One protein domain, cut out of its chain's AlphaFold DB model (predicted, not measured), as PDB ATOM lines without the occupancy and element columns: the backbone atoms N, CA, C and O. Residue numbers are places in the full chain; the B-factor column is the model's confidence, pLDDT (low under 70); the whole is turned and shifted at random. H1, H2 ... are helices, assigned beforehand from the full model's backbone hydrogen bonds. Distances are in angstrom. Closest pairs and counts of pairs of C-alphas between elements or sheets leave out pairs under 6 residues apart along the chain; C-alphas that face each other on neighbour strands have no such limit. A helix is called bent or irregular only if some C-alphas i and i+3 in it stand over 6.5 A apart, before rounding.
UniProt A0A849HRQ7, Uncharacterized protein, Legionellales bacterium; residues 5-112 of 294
ATOM      1  N   ASN A   5      14.291 -10.868  12.134       44.25
ATOM      2  CA  ASN A   5      15.063 -11.890  12.854       44.25
ATOM      3  C   ASN A   5      16.133 -12.611  12.009       44.25
ATOM      4  O   ASN A   5      17.057 -13.187  12.577       44.25
ATOM      5  N   LEU A   6      16.050 -12.574  10.675       46.84
ATOM      6  CA  LEU A   6      17.053 -13.173   9.783       46.84
ATOM      7  C   LEU A   6      18.271 -12.260   9.580       46.84
ATOM      8  O   LEU A   6      19.382 -12.760   9.440       46.84
ATOM      9  N   GLN A   7      18.091 -10.935   9.644       44.69
ATOM     10  CA  GLN A   7      19.196  -9.977   9.505       44.69
ATOM     11  C   GLN A   7      20.218 -10.080  10.644       44.69
ATOM     12  O   GLN A   7      21.412  -9.964  10.391       44.69
ATOM     13  N   ASN A   8      19.776 -10.363  11.873       41.72
ATOM     14  CA  ASN A   8      20.684 -10.506  13.014       41.72
ATOM     15  C   ASN A   8      21.401 -11.869  13.052       41.72
ATOM     16  O   ASN A   8      22.542 -11.931  13.496       41.72
ATOM     17  N   ALA A   9      20.786 -12.945  12.543       43.34
ATOM     18  CA  ALA A   9      21.439 -14.257  12.440       43.34
ATOM     19  C   ALA A   9      22.492 -14.312  11.314       43.34
ATOM     20  O   ALA A   9      23.486 -15.026  11.423       43.34
ATOM     21  N   MET A  10      22.308 -13.515  10.255       47.75
ATOM     22  CA  MET A  10      23.255 -13.386   9.138       47.75
ATOM     23  C   MET A  10      24.541 -12.613   9.479       47.75
ATOM     24  O   MET A  10      25.439 -12.550   8.644       47.75
ATOM     25  N   MET A  11      24.656 -12.019  10.673       44.91
ATOM     26  CA  MET A  11      25.836 -11.225  11.047       44.91
ATOM     27  C   MET A  11      26.974 -12.042  11.684       44.91
ATOM     28  O   MET A  11      28.063 -11.502  11.863       44.91
ATOM     29  N   THR A  12      26.774 -13.331  11.989       55.69
ATOM     30  CA  THR A  12      27.837 -14.208  12.536       55.69
ATOM     31  C   THR A  12      27.897 -15.603  11.911       55.69
ATOM     32  O   THR A  12      28.976 -16.186  11.860       55.69
ATOM     33  N   ASP A  13      26.778 -16.133  11.408       61.12
ATOM     34  CA  ASP A  13      26.728 -17.456  10.778       61.12
ATOM     35  C   ASP A  13      26.786 -17.346   9.246       61.12
ATOM     36  O   ASP A  13      26.160 -16.472   8.647       61.12
ATOM     37  N   SER A  14      27.485 -18.282   8.591       83.81
ATOM     38  CA  SER A  14      27.415 -18.440   7.128       83.81
ATOM     39  C   SER A  14      25.977 -18.614   6.648       83.81
ATOM     40  O   SER A  14      25.189 -19.300   7.310       83.81
ATOM     41  N   ALA A  15      25.650 -18.104   5.463       90.31
ATOM     42  CA  ALA A  15      24.266 -18.054   4.993       90.31
ATOM     43  C   ALA A  15      23.627 -19.452   4.863       90.31
ATOM     44  O   ALA A  15      22.492 -19.655   5.296       90.31
ATOM     45  N   TYR A  16      24.364 -20.452   4.363       94.19
ATOM     46  CA  TYR A  16      23.865 -21.837   4.294       94.19
ATOM     47  C   TYR A  16      23.656 -22.489   5.666       94.19
ATOM     48  O   TYR A  16      22.742 -23.299   5.817       94.19
ATOM     49  N   LEU A  17      24.463 -22.136   6.671       93.75
ATOM     50  CA  LEU A  17      24.278 -22.634   8.037       93.75
ATOM     51  C   LEU A  17      23.010 -22.047   8.662       93.75
ATOM     52  O   LEU A  17      22.233 -22.785   9.267       93.75
ATOM     53  N   ALA A  18      22.763 -20.748   8.471       92.12
ATOM     54  CA  ALA A  18      21.528 -20.106   8.920       92.12
ATOM     55  C   ALA A  18      20.291 -20.747   8.262       92.12
ATOM     56  O   ALA A  18      19.330 -21.097   8.948       92.12
ATOM     57  N   ILE A  19      20.354 -20.994   6.949       94.62
ATOM     58  CA  ILE A  19      19.315 -21.705   6.186       94.62
ATOM     59  C   ILE A  19      19.078 -23.116   6.738       94.62
ATOM     60  O   ILE A  19      17.935 -23.503   6.983       94.62
ATOM     61  N   PHE A  20      20.148 -23.877   6.980       94.94
ATOM     62  CA  PHE A  20      20.060 -25.216   7.561       94.94
ATOM     63  C   PHE A  20      19.386 -25.193   8.936       94.94
ATOM     64  O   PHE A  20      18.460 -25.970   9.175       94.94
ATOM     65  N   LYS A  21      19.812 -24.290   9.829       92.50
ATOM     66  CA  LYS A  21      19.252 -24.155  11.183       92.50
ATOM     67  C   LYS A  21      17.765 -23.796  11.141       92.50
ATOM     68  O   LYS A  21      16.980 -24.396  11.878       92.50
ATOM     69  N   ASN A  22      17.362 -22.892  10.248       92.50
ATOM     70  CA  ASN A  22      15.953 -22.558  10.040       92.50
ATOM     71  C   ASN A  22      15.162 -23.771   9.546       92.50
ATOM     72  O   ASN A  22      14.187 -24.163  10.187       92.50
ATOM     73  N   ALA A  23      15.615 -24.432   8.479       92.50
ATOM     74  CA  ALA A  23      14.970 -25.630   7.947       92.50
ATOM     75  C   ALA A  23      14.842 -26.743   9.001       92.50
ATOM     76  O   ALA A  23      13.803 -27.399   9.098       92.50
ATOM     77  N   LEU A  24      15.874 -26.928   9.831       91.19
ATOM     78  CA  LEU A  24      15.877 -27.889  10.929       91.19
ATOM     79  C   LEU A  24      14.840 -27.521  11.993       91.19
ATOM     80  O   LEU A  24      14.080 -28.387  12.424       91.19
ATOM     81  N   ALA A  25      14.761 -26.249  12.387       89.38
ATOM     82  CA  ALA A  25      13.764 -25.779  13.343       89.38
ATOM     83  C   ALA A  25      12.332 -25.989  12.820       89.38
ATOM     84  O   ALA A  25      11.488 -26.511  13.554       89.38
ATOM     85  N   ARG A  26      12.066 -25.650  11.549       88.31
ATOM     86  CA  ARG A  26      10.765 -25.867  10.885       88.31
ATOM     87  C   ARG A  26      10.408 -27.354  10.812       88.31
ATOM     88  O   ARG A  26       9.295 -27.746  11.172       88.31
ATOM     89  N   TYR A  27      11.377 -28.188  10.433       87.38
ATOM     90  CA  TYR A  27      11.244 -29.644  10.404       87.38
ATOM     91  C   TYR A  27      10.899 -30.207  11.789       87.38
ATOM     92  O   TYR A  27       9.910 -30.924  11.922       87.38
ATOM     93  N   CYS A  28      11.649 -29.838  12.832       84.62
ATOM     94  CA  CYS A  28      11.433 -30.309  14.204       84.62
ATOM     95  C   CYS A  28      10.096 -29.851  14.799       84.62
ATOM     96  O   CYS A  28       9.442 -30.621  15.500       84.62
ATOM     97  N   ARG A  29       9.654 -28.623  14.492       84.81
ATOM     98  CA  ARG A  29       8.331 -28.108  14.892       84.81
ATOM     99  C   ARG A  29       7.179 -28.741  14.117       84.81
ATOM    100  O   ARG A  29       6.028 -28.494  14.467       84.81
ATOM    101  N   ARG A  30       7.474 -29.545  13.089       80.50
ATOM    102  CA  ARG A  30       6.487 -30.091  12.151       80.50
ATOM    103  C   ARG A  30       5.623 -28.977  11.583       80.50
ATOM    104  O   ARG A  30       4.396 -29.063  11.587       80.50
ATOM    105  N   GLU A  31       6.267 -27.902  11.145       84.88
ATOM    106  CA  GLU A  31       5.535 -26.773  10.595       84.88
ATOM    107  C   GLU A  31       4.709 -27.221   9.389       84.88
ATOM    108  O   GLU A  31       5.159 -28.029   8.567       84.88
ATOM    109  N   ASN A  32       3.468 -26.747   9.312       81.38
ATOM    110  CA  ASN A  32       2.571 -27.124   8.236       81.38
ATOM    111  C   ASN A  32       3.150 -26.681   6.885       81.38
ATOM    112  O   ASN A  32       3.575 -25.540   6.741       81.38
ATOM    113  N   ARG A  33       3.124 -27.568   5.886       84.25
ATOM    114  CA  ARG A  33       3.434 -27.210   4.497       84.25
ATOM    115  C   ARG A  33       2.116 -27.150   3.749       84.25
ATOM    116  O   ARG A  33       1.458 -28.178   3.593       84.25
ATOM    117  N   GLY A  34       1.719 -25.945   3.344       83.25
ATOM    118  CA  GLY A  34       0.419 -25.697   2.724       83.25
ATOM    119  C   GLY A  34       0.114 -26.688   1.595       83.25
ATOM    120  O   GLY A  34       0.980 -27.011   0.784       83.25
ATOM    121  N   GLY A  35      -1.107 -27.220   1.568       82.75
ATOM    122  CA  GLY A  35      -1.546 -28.149   0.527       82.75
ATOM    123  C   GLY A  35      -0.990 -29.574   0.642       82.75
ATOM    124  O   GLY A  35      -1.326 -30.408  -0.195       82.75
ATOM    125  N   TYR A  36      -0.166 -29.900   1.643       84.44
ATOM    126  CA  TYR A  36       0.387 -31.245   1.815       84.44
ATOM    127  C   TYR A  36      -0.058 -31.898   3.124       84.44
ATOM    128  O   TYR A  36      -0.032 -31.297   4.192       84.44
ATOM    129  N   GLN A  37      -0.425 -33.179   3.042       78.94
ATOM    130  CA  GLN A  37      -0.744 -33.981   4.219       78.94
ATOM    131  C   GLN A  37       0.512 -34.507   4.916       78.94
ATOM    132  O   GLN A  37       1.437 -35.036   4.278       78.94
ATOM    133  N   PHE A  38       0.464 -34.473   6.249       71.81
ATOM    134  CA  PHE A  38       1.337 -35.263   7.100       71.81
ATOM    135  C   PHE A  38       1.063 -36.748   6.864       71.81
ATOM    136  O   PHE A  38      -0.038 -37.239   7.100       71.81
ATOM    137  N   GLY A  39       2.083 -37.483   6.420       63.47
ATOM    138  CA  GLY A  39       2.000 -38.938   6.361       63.47
ATOM    139  C   GLY A  39       1.851 -39.548   7.759       63.47
ATOM    140  O   GLY A  39       2.227 -38.937   8.760       63.47
ATOM    141  N   ILE A  40       1.376 -40.793   7.826       60.66
ATOM    142  CA  ILE A  40       1.185 -41.551   9.081       60.66
ATOM    143  C   ILE A  40       2.481 -41.587   9.916       60.66
ATOM    144  O   ILE A  40       2.453 -41.454  11.137       60.66
ATOM    145  N   PHE A  41       3.638 -41.643   9.249       57.50
ATOM    146  CA  PHE A  41       4.961 -41.644   9.880       57.50
ATOM    147  C   PHE A  41       5.483 -40.267  10.305       57.50
ATOM    148  O   PHE A  41       6.523 -40.193  10.954       57.50
ATOM    149  N   ALA A  42       4.803 -39.171   9.967       55.41
ATOM    150  CA  ALA A  42       5.211 -37.841  10.417       55.41
ATOM    151  C   ALA A  42       4.903 -37.613  11.907       55.41
ATOM    152  O   ALA A  42       5.579 -36.822  12.561       55.41
ATOM    153  N   LYS A  43       3.943 -38.365  12.474       52.44
ATOM    154  CA  LYS A  43       3.612 -38.328  13.909       52.44
ATOM    155  C   LYS A  43       4.704 -38.924  14.807       52.44
ATOM    156  O   LYS A  43       4.783 -38.546  15.973       52.44
ATOM    157  N   PHE A  44       5.555 -39.797  14.266       55.16
ATOM    158  CA  PHE A  44       6.567 -40.560  15.013       55.16
ATOM    159  C   PHE A  44       7.985 -39.977  14.928       55.16
ATOM    160  O   PHE A  44       8.938 -40.602  15.381       55.16
ATOM    161  N   ARG A  45       8.158 -38.794  14.329       57.22
ATOM    162  CA  ARG A  45       9.485 -38.195  14.127       57.22
ATOM    163  C   ARG A  45       9.842 -37.209  15.237       57.22
ATOM    164  O   ARG A  45       8.960 -36.516  15.730       57.22
ATOM    165  N   HIS A  46      11.138 -37.116  15.533       51.28
ATOM    166  CA  HIS A  46      11.820 -36.141  16.405       51.28
ATOM    167  C   HIS A  46      11.968 -36.514  17.890       51.28
ATOM    168  O   HIS A  46      11.593 -35.746  18.770       51.28
ATOM    169  N   SER A  47      12.615 -37.648  18.184       49.09
ATOM    170  CA  SER A  47      13.449 -37.685  19.393       49.09
ATOM    171  C   SER A  47      14.639 -36.731  19.216       49.09
ATOM    172  O   SER A  47      15.086 -36.503  18.095       49.09
ATOM    173  N   ALA A  48      15.147 -36.197  20.326       47.78
ATOM    174  CA  ALA A  48      16.204 -35.184  20.438       47.78
ATOM    175  C   ALA A  48      17.567 -35.520  19.782       47.78
ATOM    176  O   ALA A  48      18.495 -34.720  19.865       47.78
ATOM    177  N   SER A  49      17.706 -36.676  19.129       61.19
ATOM    178  CA  SER A  49      18.903 -37.076  18.396       61.19
ATOM    179  C   SER A  49      18.777 -36.716  16.918       61.19
ATOM    180  O   SER A  49      17.907 -37.198  16.189       61.19
ATOM    181  N   LEU A  50      19.674 -35.846  16.468       69.69
ATOM    182  CA  LEU A  50      19.791 -35.485  15.067       69.69
ATOM    183  C   LEU A  50      20.189 -36.738  14.265       69.69
ATOM    184  O   LEU A  50      21.109 -37.460  14.646       69.69
ATOM    185  N   TYR A  51      19.477 -37.032  13.174       78.56
ATOM    186  CA  TYR A  51      19.816 -38.172  12.318       78.56
ATOM    187  C   TYR A  51      21.271 -38.023  11.832       78.56
ATOM    188  O   TYR A  51      21.608 -36.918  11.402       78.56
ATOM    189  N   PRO A  52      22.122 -39.073  11.852       85.19
ATOM    190  CA  PRO A  52      23.569 -38.937  11.636       85.19
ATOM    191  C   PRO A  52      23.941 -38.126  10.396       85.19
ATOM    192  O   PRO A  52      24.842 -37.302  10.417       85.19
ATOM    193  N   ARG A  53      23.165 -38.278   9.325       85.69
ATOM    194  CA  ARG A  53      23.399 -37.574   8.069       85.69
ATOM    195  C   ARG A  53      23.088 -36.077   8.109       85.69
ATOM    196  O   ARG A  53      23.710 -35.303   7.389       85.69
ATOM    197  N   LEU A  54      22.126 -35.667   8.934       90.25
ATOM    198  CA  LEU A  54      21.902 -34.251   9.221       90.25
ATOM    199  C   LEU A  54      23.042 -33.695  10.079       90.25
ATOM    200  O   LEU A  54      23.371 -32.526   9.928       90.25
ATOM    201  N   ALA A  55      23.650 -34.528  10.934       89.88
ATOM    202  CA  ALA A  55      24.718 -34.104  11.836       89.88
ATOM    203  C   ALA A  55      25.994 -33.873  11.035       89.88
ATOM    204  O   ALA A  55      26.577 -32.802  11.127       89.88
ATOM    205  N   SER A  56      26.325 -34.797  10.128       91.19
ATOM    206  CA  SER A  56      27.422 -34.611   9.176       91.19
ATOM    207  C   SER A  56      27.236 -33.359   8.315       91.19
ATOM    208  O   SER A  56      28.184 -32.604   8.127       91.19
ATOM    209  N   LEU A  57      26.017 -33.085   7.822       94.38
ATOM    210  CA  LEU A  57      25.767 -31.845   7.079       94.38
ATOM    211  C   LEU A  57      25.956 -30.607   7.966       94.38
ATOM    212  O   LEU A  57      26.540 -29.628   7.516       94.38
ATOM    213  N   GLN A  58      25.477 -30.638   9.210       94.25
ATOM    214  CA  GLN A  58      25.666 -29.536  10.150       94.25
ATOM    215  C   GLN A  58      27.156 -29.278  10.420       94.25
ATOM    216  O   GLN A  58      27.588 -28.136  10.304       94.25
ATOM    217  N   GLU A  59      27.947 -30.319  10.686       93.50
ATOM    218  CA  GLU A  59      29.399 -30.227  10.897       93.50
ATOM    219  C   GLU A  59      30.126 -29.633   9.673       93.50
ATOM    220  O   GLU A  59      30.966 -28.735   9.806       93.50
ATOM    221  N   GLU A  60      29.769 -30.065   8.456       94.19
ATOM    222  CA  GLU A  60      30.308 -29.493   7.211       94.19
ATOM    223  C   GLU A  60      29.958 -28.000   7.060       94.19
ATOM    224  O   GLU A  60      30.773 -27.212   6.575       94.19
ATOM    225  N   LEU A  61      28.757 -27.593   7.482       94.75
ATOM    226  CA  LEU A  61      28.297 -26.203   7.411       94.75
ATOM    227  C   LEU A  61      28.847 -25.319   8.540       94.75
ATOM    228  O   LEU A  61      28.962 -24.109   8.348       94.75
ATOM    229  N   GLU A  62      29.195 -25.885   9.690       94.06
ATOM    230  CA  GLU A  62      29.833 -25.182  10.815       94.06
ATOM    231  C   GLU A  62      31.340 -25.006  10.612       94.06
ATOM    232  O   GLU A  62      31.936 -24.071  11.150       94.06
ATOM    233  N   SER A  63      31.949 -25.847   9.775       92.12
ATOM    234  CA  SER A  63      33.366 -25.751   9.433       92.12
ATOM    235  C   SER A  63      33.726 -24.361   8.865       92.12
ATOM    236  O   SER A  63      32.931 -23.765   8.120       92.12
ATOM    237  N   PRO A  64      34.934 -23.829   9.158       86.88
ATOM    238  CA  PRO A  64      35.394 -22.514   8.699       86.88
ATOM    239  C   PRO A  64      35.838 -22.552   7.224       86.88
ATOM    240  O   PRO A  64      36.957 -22.192   6.867       86.88
ATOM    241  N   VAL A  65      34.954 -23.040   6.356       90.06
ATOM    242  CA  VAL A  65      35.139 -23.135   4.906       90.06
ATOM    243  C   VAL A  65      34.365 -22.026   4.193       90.06
ATOM    244  O   VAL A  65      33.453 -21.418   4.754       90.06
ATOM    245  N   SER A  66      34.720 -21.760   2.934       92.44
ATOM    246  CA  SER A  66      34.035 -20.746   2.121       92.44
ATOM    247  C   SER A  66      32.547 -21.066   1.901       92.44
ATOM    248  O   SER A  66      32.158 -22.234   1.854       92.44
ATOM    249  N   GLU A  67      31.723 -20.040   1.657       91.00
ATOM    250  CA  GLU A  67      30.303 -20.207   1.283       91.00
ATOM    251  C   GLU A  67      30.110 -21.149   0.085       91.00
ATOM    252  O   GLU A  67      29.158 -21.924   0.037       91.00
ATOM    253  N   ASN A  68      31.039 -21.141  -0.874       92.06
ATOM    254  CA  ASN A  68      30.965 -22.024  -2.035       92.06
ATOM    255  C   ASN A  68      31.186 -23.503  -1.666       92.06
ATOM    256  O   ASN A  68      30.555 -24.384  -2.248       92.06
ATOM    257  N   GLU A  69      32.042 -23.798  -0.685       94.06
ATOM    258  CA  GLU A  69      32.189 -25.165  -0.167       94.06
ATOM    259  C   GLU A  69      30.941 -25.600   0.612       94.06
ATOM    260  O   GLU A  69      30.463 -26.721   0.433       94.06
ATOM    261  N   LYS A  70      30.321 -24.688   1.369       94.56
ATOM    262  CA  LYS A  70      29.035 -24.943   2.045       94.56
ATOM    263  C   LYS A  70      27.914 -25.225   1.046       94.56
ATOM    264  O   LYS A  70      27.170 -26.195   1.195       94.56
ATOM    265  N   LYS A  71      27.857 -24.464  -0.052       95.25
ATOM    266  CA  LYS A  71      26.969 -24.744  -1.190       95.25
ATOM    267  C   LYS A  71      27.191 -26.150  -1.751       95.25
ATOM    268  O   LYS A  71      26.227 -26.874  -2.003       95.25
ATOM    269  N   LYS A  72      28.449 -26.557  -1.958       95.56
ATOM    270  CA  LYS A  72      28.785 -27.905  -2.450       95.56
ATOM    271  C   LYS A  72      28.346 -28.997  -1.473       95.56
ATOM    272  O   LYS A  72      27.839 -30.019  -1.937       95.56
ATOM    273  N   ALA A  73      28.480 -28.777  -0.164       96.12
ATOM    274  CA  ALA A  73      27.987 -29.693   0.866       96.12
ATOM    275  C   ALA A  73      26.464 -29.888   0.764       96.12
ATOM    276  O   ALA A  73      25.987 -31.021   0.658       96.12
ATOM    277  N   VAL A  74      25.702 -28.793   0.652       96.75
ATOM    278  CA  VAL A  74      24.244 -28.831   0.429       96.75
ATOM    279  C   VAL A  74      23.892 -29.565  -0.871       96.75
ATOM    280  O   VAL A  74      23.026 -30.440  -0.875       96.75
ATOM    281  N   CYS A  75      24.598 -29.283  -1.970       95.94
ATOM    282  CA  CYS A  75      24.412 -29.993  -3.239       95.94
ATOM    283  C   CYS A  75      24.669 -31.502  -3.108       95.94
ATOM    284  O   CYS A  75      23.881 -32.296  -3.621       95.94
ATOM    285  N   ARG A  76      25.746 -31.923  -2.428       95.75
ATOM    286  CA  ARG A  76      26.017 -33.350  -2.164       95.75
ATOM    287  C   ARG A  76      24.896 -33.984  -1.358       95.75
ATOM    288  O   ARG A  76      24.446 -35.077  -1.703       95.75
ATOM    289  N   PHE A  77      24.426 -33.294  -0.320       95.56
ATOM    290  CA  PHE A  77      23.315 -33.765   0.491       95.56
ATOM    291  C   PHE A  77      22.061 -33.980  -0.363       95.56
ATOM    292  O   PHE A  77      21.523 -35.082  -0.374       95.56
ATOM    293  N   LEU A  78      21.637 -32.986  -1.147       95.31
ATOM    294  CA  LEU A  78      20.420 -33.069  -1.964       95.31
ATOM    295  C   LEU A  78      20.509 -34.093  -3.109       95.31
ATOM    296  O   LEU A  78      19.490 -34.665  -3.481       95.31
ATOM    297  N   ARG A  79      21.706 -34.348  -3.656       94.50
ATOM    298  CA  ARG A  79      21.912 -35.326  -4.747       94.50
ATOM    299  C   ARG A  79      22.041 -36.767  -4.286       94.50
ATOM    300  O   ARG A  79      21.917 -37.664  -5.115       94.50
ATOM    301  N   SER A  80      22.373 -37.002  -3.022       91.81
ATOM    302  CA  SER A  80      22.654 -38.364  -2.587       91.81
ATOM    303  C   SER A  80      21.379 -39.225  -2.578       91.81
ATOM    304  O   SER A  80      20.310 -38.746  -2.187       91.81
ATOM    305  N   PRO A  81      21.488 -40.503  -2.989       88.19
ATOM    306  CA  PRO A  81      20.353 -41.419  -3.113       88.19
ATOM    307  C   PRO A  81      19.653 -41.707  -1.779       88.19
ATOM    308  O   PRO A  81      18.495 -42.108  -1.753       88.19
ATOM    309  N   GLU A  82      20.336 -41.476  -0.661       86.25
ATOM    310  CA  GLU A  82      19.783 -41.651   0.680       86.25
ATOM    311  C   GLU A  82      18.853 -40.491   1.090       86.25
ATOM    312  O   GLU A  82      18.238 -40.520   2.160       86.25
ATOM    313  N   THR A  83      18.798 -39.405   0.309       88.50
ATOM    314  CA  THR A  83      17.986 -38.230   0.647       88.50
ATOM    315  C   THR A  83      16.532 -38.485   0.310       88.50
ATOM    316  O   THR A  83      16.149 -38.664  -0.842       88.50
ATOM    317  N   THR A  84      15.692 -38.475   1.341       86.94
ATOM    318  CA  THR A  84      14.250 -38.658   1.179       86.94
ATOM    319  C   THR A  84      13.575 -37.330   0.862       86.94
ATOM    320  O   THR A  84      13.925 -36.317   1.456       86.94
ATOM    321  N   PHE A  85      12.583 -37.339  -0.034       88.31
ATOM    322  CA  PHE A  85      11.823 -36.150  -0.455       88.31
ATOM    323  C   PHE A  85      10.304 -36.323  -0.284       88.31
ATOM    324  O   PHE A  85       9.500 -35.947  -1.138       88.31
ATOM    325  N   HIS A  86       9.868 -36.934   0.817       84.50
ATOM    326  CA  HIS A  86       8.437 -36.957   1.148       84.50
ATOM    327  C   HIS A  86       7.986 -35.588   1.689       84.50
ATOM    328  O   HIS A  86       8.815 -34.827   2.181       84.50
ATOM    329  N   ASN A  87       6.676 -35.307   1.679       83.12
ATOM    330  CA  ASN A  87       6.089 -33.981   1.957       83.12
ATOM    331  C   ASN A  87       6.686 -33.226   3.154       83.12
ATOM    332  O   ASN A  87       6.929 -32.041   3.037       83.12
ATOM    333  N   HIS A  88       6.949 -33.898   4.275       84.50
ATOM    334  CA  HIS A  88       7.514 -33.279   5.483       84.50
ATOM    335  C   HIS A  88       8.919 -33.803   5.814       84.50
ATOM    336  O   HIS A  88       9.215 -34.116   6.963       84.50
ATOM    337  N   SER A  89       9.757 -34.037   4.805       88.12
ATOM    338  CA  SER A  89      11.174 -34.386   4.991       88.12
ATOM    339  C   SER A  89      11.988 -33.125   5.238       88.12
ATOM    340  O   SER A  89      11.661 -32.072   4.696       88.12
ATOM    341  N   PHE A  90      13.071 -33.236   6.012       91.12
ATOM    342  CA  PHE A  90      14.008 -32.128   6.216       91.12
ATOM    343  C   PHE A  90      14.487 -31.522   4.886       91.12
ATOM    344  O   PHE A  90      14.546 -30.308   4.761       91.12
ATOM    345  N   SER A  91      14.768 -32.355   3.878       92.31
ATOM    346  CA  SER A  91      15.229 -31.906   2.557       92.31
ATOM    347  C   SER A  91      14.238 -30.960   1.868       92.31
ATOM    348  O   SER A  91      14.675 -30.012   1.227       92.31
ATOM    349  N   LEU A  92      12.923 -31.167   2.020       91.00
ATOM    350  CA  LEU A  92      11.925 -30.256   1.460       91.00
ATOM    351  C   LEU A  92      11.852 -28.938   2.236       91.00
ATOM    352  O   LEU A  92      11.770 -27.902   1.592       91.00
ATOM    353  N   TYR A  93      11.958 -28.950   3.571       91.12
ATOM    354  CA  TYR A  93      12.084 -27.697   4.338       91.12
ATOM    355  C   TYR A  93      13.359 -26.936   3.951       91.12
ATOM    356  O   TYR A  93      13.322 -25.726   3.772       91.12
ATOM    357  N   LEU A  94      14.474 -27.647   3.759       94.69
ATOM    358  CA  LEU A  94      15.732 -27.058   3.310       94.69
ATOM    359  C   LEU A  94      15.600 -26.433   1.916       94.69
ATOM    360  O   LEU A  94      16.057 -25.315   1.708       94.69
ATOM    361  N   LEU A  95      14.960 -27.129   0.970       93.94
ATOM    362  CA  LEU A  95      14.706 -26.594  -0.368       93.94
ATOM    363  C   LEU A  95      13.795 -25.367  -0.348       93.94
ATOM    364  O   LEU A  95      14.071 -24.415  -1.071       93.94
ATOM    365  N   ASP A  96      12.751 -25.374   0.483       90.88
ATOM    366  CA  ASP A  96      11.837 -24.238   0.609       90.88
ATOM    367  C   ASP A  96      12.594 -22.970   1.055       90.88
ATOM    368  O   ASP A  96      12.394 -21.906   0.470       90.88
ATOM    369  N   GLU A  97      13.510 -23.087   2.027       92.00
ATOM    370  CA  GLU A  97      14.370 -21.979   2.477       92.00
ATOM    371  C   GLU A  97      15.378 -21.542   1.398       92.00
ATOM    372  O   GLU A  97      15.554 -20.350   1.148       92.00
ATOM    373  N   LEU A  98      16.030 -22.502   0.728       93.50
ATOM    374  CA  LEU A  98      17.023 -22.227  -0.317       93.50
ATOM    375  C   LEU A  98      16.417 -21.491  -1.517       93.50
ATOM    376  O   LEU A  98      17.024 -20.549  -2.019       93.50
ATOM    377  N   VAL A  99      15.229 -21.894  -1.974       90.81
ATOM    378  CA  VAL A  99      14.530 -21.240  -3.095       90.81
ATOM    379  C   VAL A  99      14.043 -19.847  -2.702       90.81
ATOM    380  O   VAL A  99      14.075 -18.937  -3.527       90.81
ATOM    381  N   ALA A 100      13.614 -19.660  -1.452       86.38
ATOM    382  CA  ALA A 100      13.162 -18.358  -0.973       86.38
ATOM    383  C   ALA A 100      14.305 -17.341  -0.833       86.38
ATOM    384  O   ALA A 100      14.106 -16.163  -1.125       86.38
ATOM    385  N   LEU A 101      15.486 -17.781  -0.387       88.81
ATOM    386  CA  LEU A 101      16.615 -16.893  -0.101       88.81
ATOM    387  C   LEU A 101      17.616 -16.768  -1.256       88.81
ATOM    388  O   LEU A 101      18.236 -15.716  -1.381       88.81
ATOM    389  N   PHE A 102      17.749 -17.796  -2.100       89.31
ATOM    390  CA  PHE A 102      18.682 -17.846  -3.236       89.31
ATOM    391  C   PHE A 102      18.017 -18.318  -4.547       89.31
ATOM    392  O   PHE A 102      18.461 -19.309  -5.147       89.31
ATOM    393  N   PRO A 103      16.943 -17.656  -5.016       83.94
ATOM    394  CA  PRO A 103      16.211 -18.068  -6.219       83.94
ATOM    395  C   PRO A 103      17.082 -18.085  -7.490       83.94
ATOM    396  O   PRO A 103      16.858 -18.893  -8.389       83.94
ATOM    397  N   GLU A 104      18.117 -17.248  -7.563       86.06
ATOM    398  CA  GLU A 104      19.055 -17.163  -8.689       86.06
ATOM    399  C   GLU A 104      19.955 -18.398  -8.844       86.06
ATOM    400  O   GLU A 104      20.632 -18.562  -9.857       86.06
ATOM    401  N   GLN A 105      19.988 -19.275  -7.840       88.75
ATOM    402  CA  GLN A 105      20.841 -20.466  -7.831       88.75
ATOM    403  C   GLN A 105      20.121 -21.730  -8.304       88.75
ATOM    404  O   GLN A 105      20.719 -22.810  -8.281       88.75
ATOM    405  N   HIS A 106      18.870 -21.598  -8.746       88.38
ATOM    406  CA  HIS A 106      18.080 -22.667  -9.350       88.38
ATOM    407  C   HIS A 106      17.885 -23.900  -8.450       88.38
ATOM    408  O   HIS A 106      17.905 -25.050  -8.910       88.38
ATOM    409  N   TRP A 107      17.712 -23.684  -7.142       91.44
ATOM    410  CA  TRP A 107      17.499 -24.758  -6.165       91.44
ATOM    411  C   TRP A 107      16.229 -25.576  -6.437       91.44
ATOM    412  O   TRP A 107      16.159 -26.751  -6.076       91.44
ATOM    413  N   GLU A 108      15.254 -25.011  -7.150       85.81
ATOM    414  CA  GLU A 108      14.024 -25.683  -7.561       85.81
ATOM    415  C   GLU A 108      14.265 -26.922  -8.438       85.81
ATOM    416  O   GLU A 108      13.415 -27.811  -8.522       85.81
ATOM    417  N   THR A 109      15.442 -27.023  -9.060       88.44
ATOM    418  CA  THR A 109      15.845 -28.187  -9.862       88.44
ATOM    419  C   THR A 109      15.980 -29.469  -9.037       88.44
ATOM    420  O   THR A 109      15.844 -30.560  -9.594       88.44
ATOM    421  N   PHE A 110      16.183 -29.353  -7.721       90.94
ATOM    422  CA  PHE A 110      16.263 -30.484  -6.794       90.94
ATOM    423  C   PHE A 110      14.896 -30.988  -6.316       90.94
ATOM    424  O   PHE A 110      14.837 -32.051  -5.695       90.94
ATOM    425  N   TYR A 111      13.788 -30.282  -6.594       88.25
ATOM    426  CA  TYR A 111      12.469 -30.829  -6.267       88.25
ATOM    427  C   TYR A 111      12.213 -32.104  -7.079       88.25
ATOM    428  O   TYR A 111      12.376 -32.108  -8.307       88.25
ATOM    429  N   PRO A 112      11.740 -33.184  -6.431       87.00
ATOM    430  CA  PRO A 112      11.402 -34.403  -7.145       87.00
ATOM    431  C   PRO A 112      10.266 -34.129  -8.134       87.00
ATOM    432  O   PRO A 112       9.364 -33.327  -7.871       87.00
TER     433      PRO A 112
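This is residues 5 to 112 of the 294 residues of an uncharacterized protein of Legionellales bacterium (UniProt A0A849HRQ7). The helix H2 forms the middle of a rounded, all-helix domain: the helical hairpin of H4 and H5 packs on the first part of H2, and H6 crosses H2 along a broader contact, with the short H7 packed on H6. The two small helices H1 and H3 lie far from the mean of the C-alphas, H1 near H2 and H3 on the loop between H2 and H4. The printed part has 108 residues, with seven named helices, H1 to H7 in order along the chain, and no named strand. It is compact, with a radius of gyration of the C-alphas of 13.6 A, and spans 39 by 32 by 30 A.

H1, residues 5 to 9, begins at C-alpha 5 at (15.063, -11.890, 12.854). H2, residues 15 to 28, is the longest helix, 20.0 A from C-alpha 15 at (24.266, -18.054, 4.993) to C-alpha 28. H3 is residues 40 to 44; it is neither bent nor irregular, but only just: C-alphas 40 and 43 are 6.3 A apart. H4, residues 52 to 62, is 15.1 A long, H5, residues 67 to 79, 18.3 A, and H6, residues 90 to 101, 16.7 A. H7, residues 107 to 110, ends at C-alpha 110 at (16.263, -30.484, -6.794).

H2 is the hub and touches H4, H5 and H6. H2, H4 and H5 make an up and down bundle, each helix running against the one before it. With residues 16 to 20 alone H2 touches H4, closest at the C-alphas of Leu 17 and Leu 61, 5.4 A, at a shallow tilt of 31 degrees, opposite ways. With residues 15 to 17 alone it touches H5, closest at the C-alphas of Tyr 16 and Lys 70, 6.4 A. H4 and H5 form a hairpin at a shallow tilt of 16 degrees, the C-alphas of Leu 61 and Lys 70 closest at 5.6 A. H6 touches H2 at a steep tilt of 46 degrees, opposite ways, the C-alphas of Ala 23 and Leu 94 closest at 4.9 A. With residues 95 to 99 alone H6 touches H7, the C-alphas of Val 99 and Trp 107 closest at 5.5 A. H1 is close to H2 but not clearly touching, the C-alphas of Ala 9 and Ala 18 closest at 6.8 A; H3 touches no helix. In H2, H4, H5 and H6 every O i to N i+4 pair is within hydrogen-bond range; H1 and H3 each have 0 of 1, with 1 of 2 O i to N i+3 pairs within range, and H7 is too short for an O i to N i+4 pair.

The C-alphas of Ile 40 and Ser 66 are the two farthest apart, 39.5 A. The printed part has no cut, and the link from H2 to H3, 11 residues, is long. The mean pLDDT of the printed part is 82.5; residues 5 to 13 and 39 to 50 are under 70.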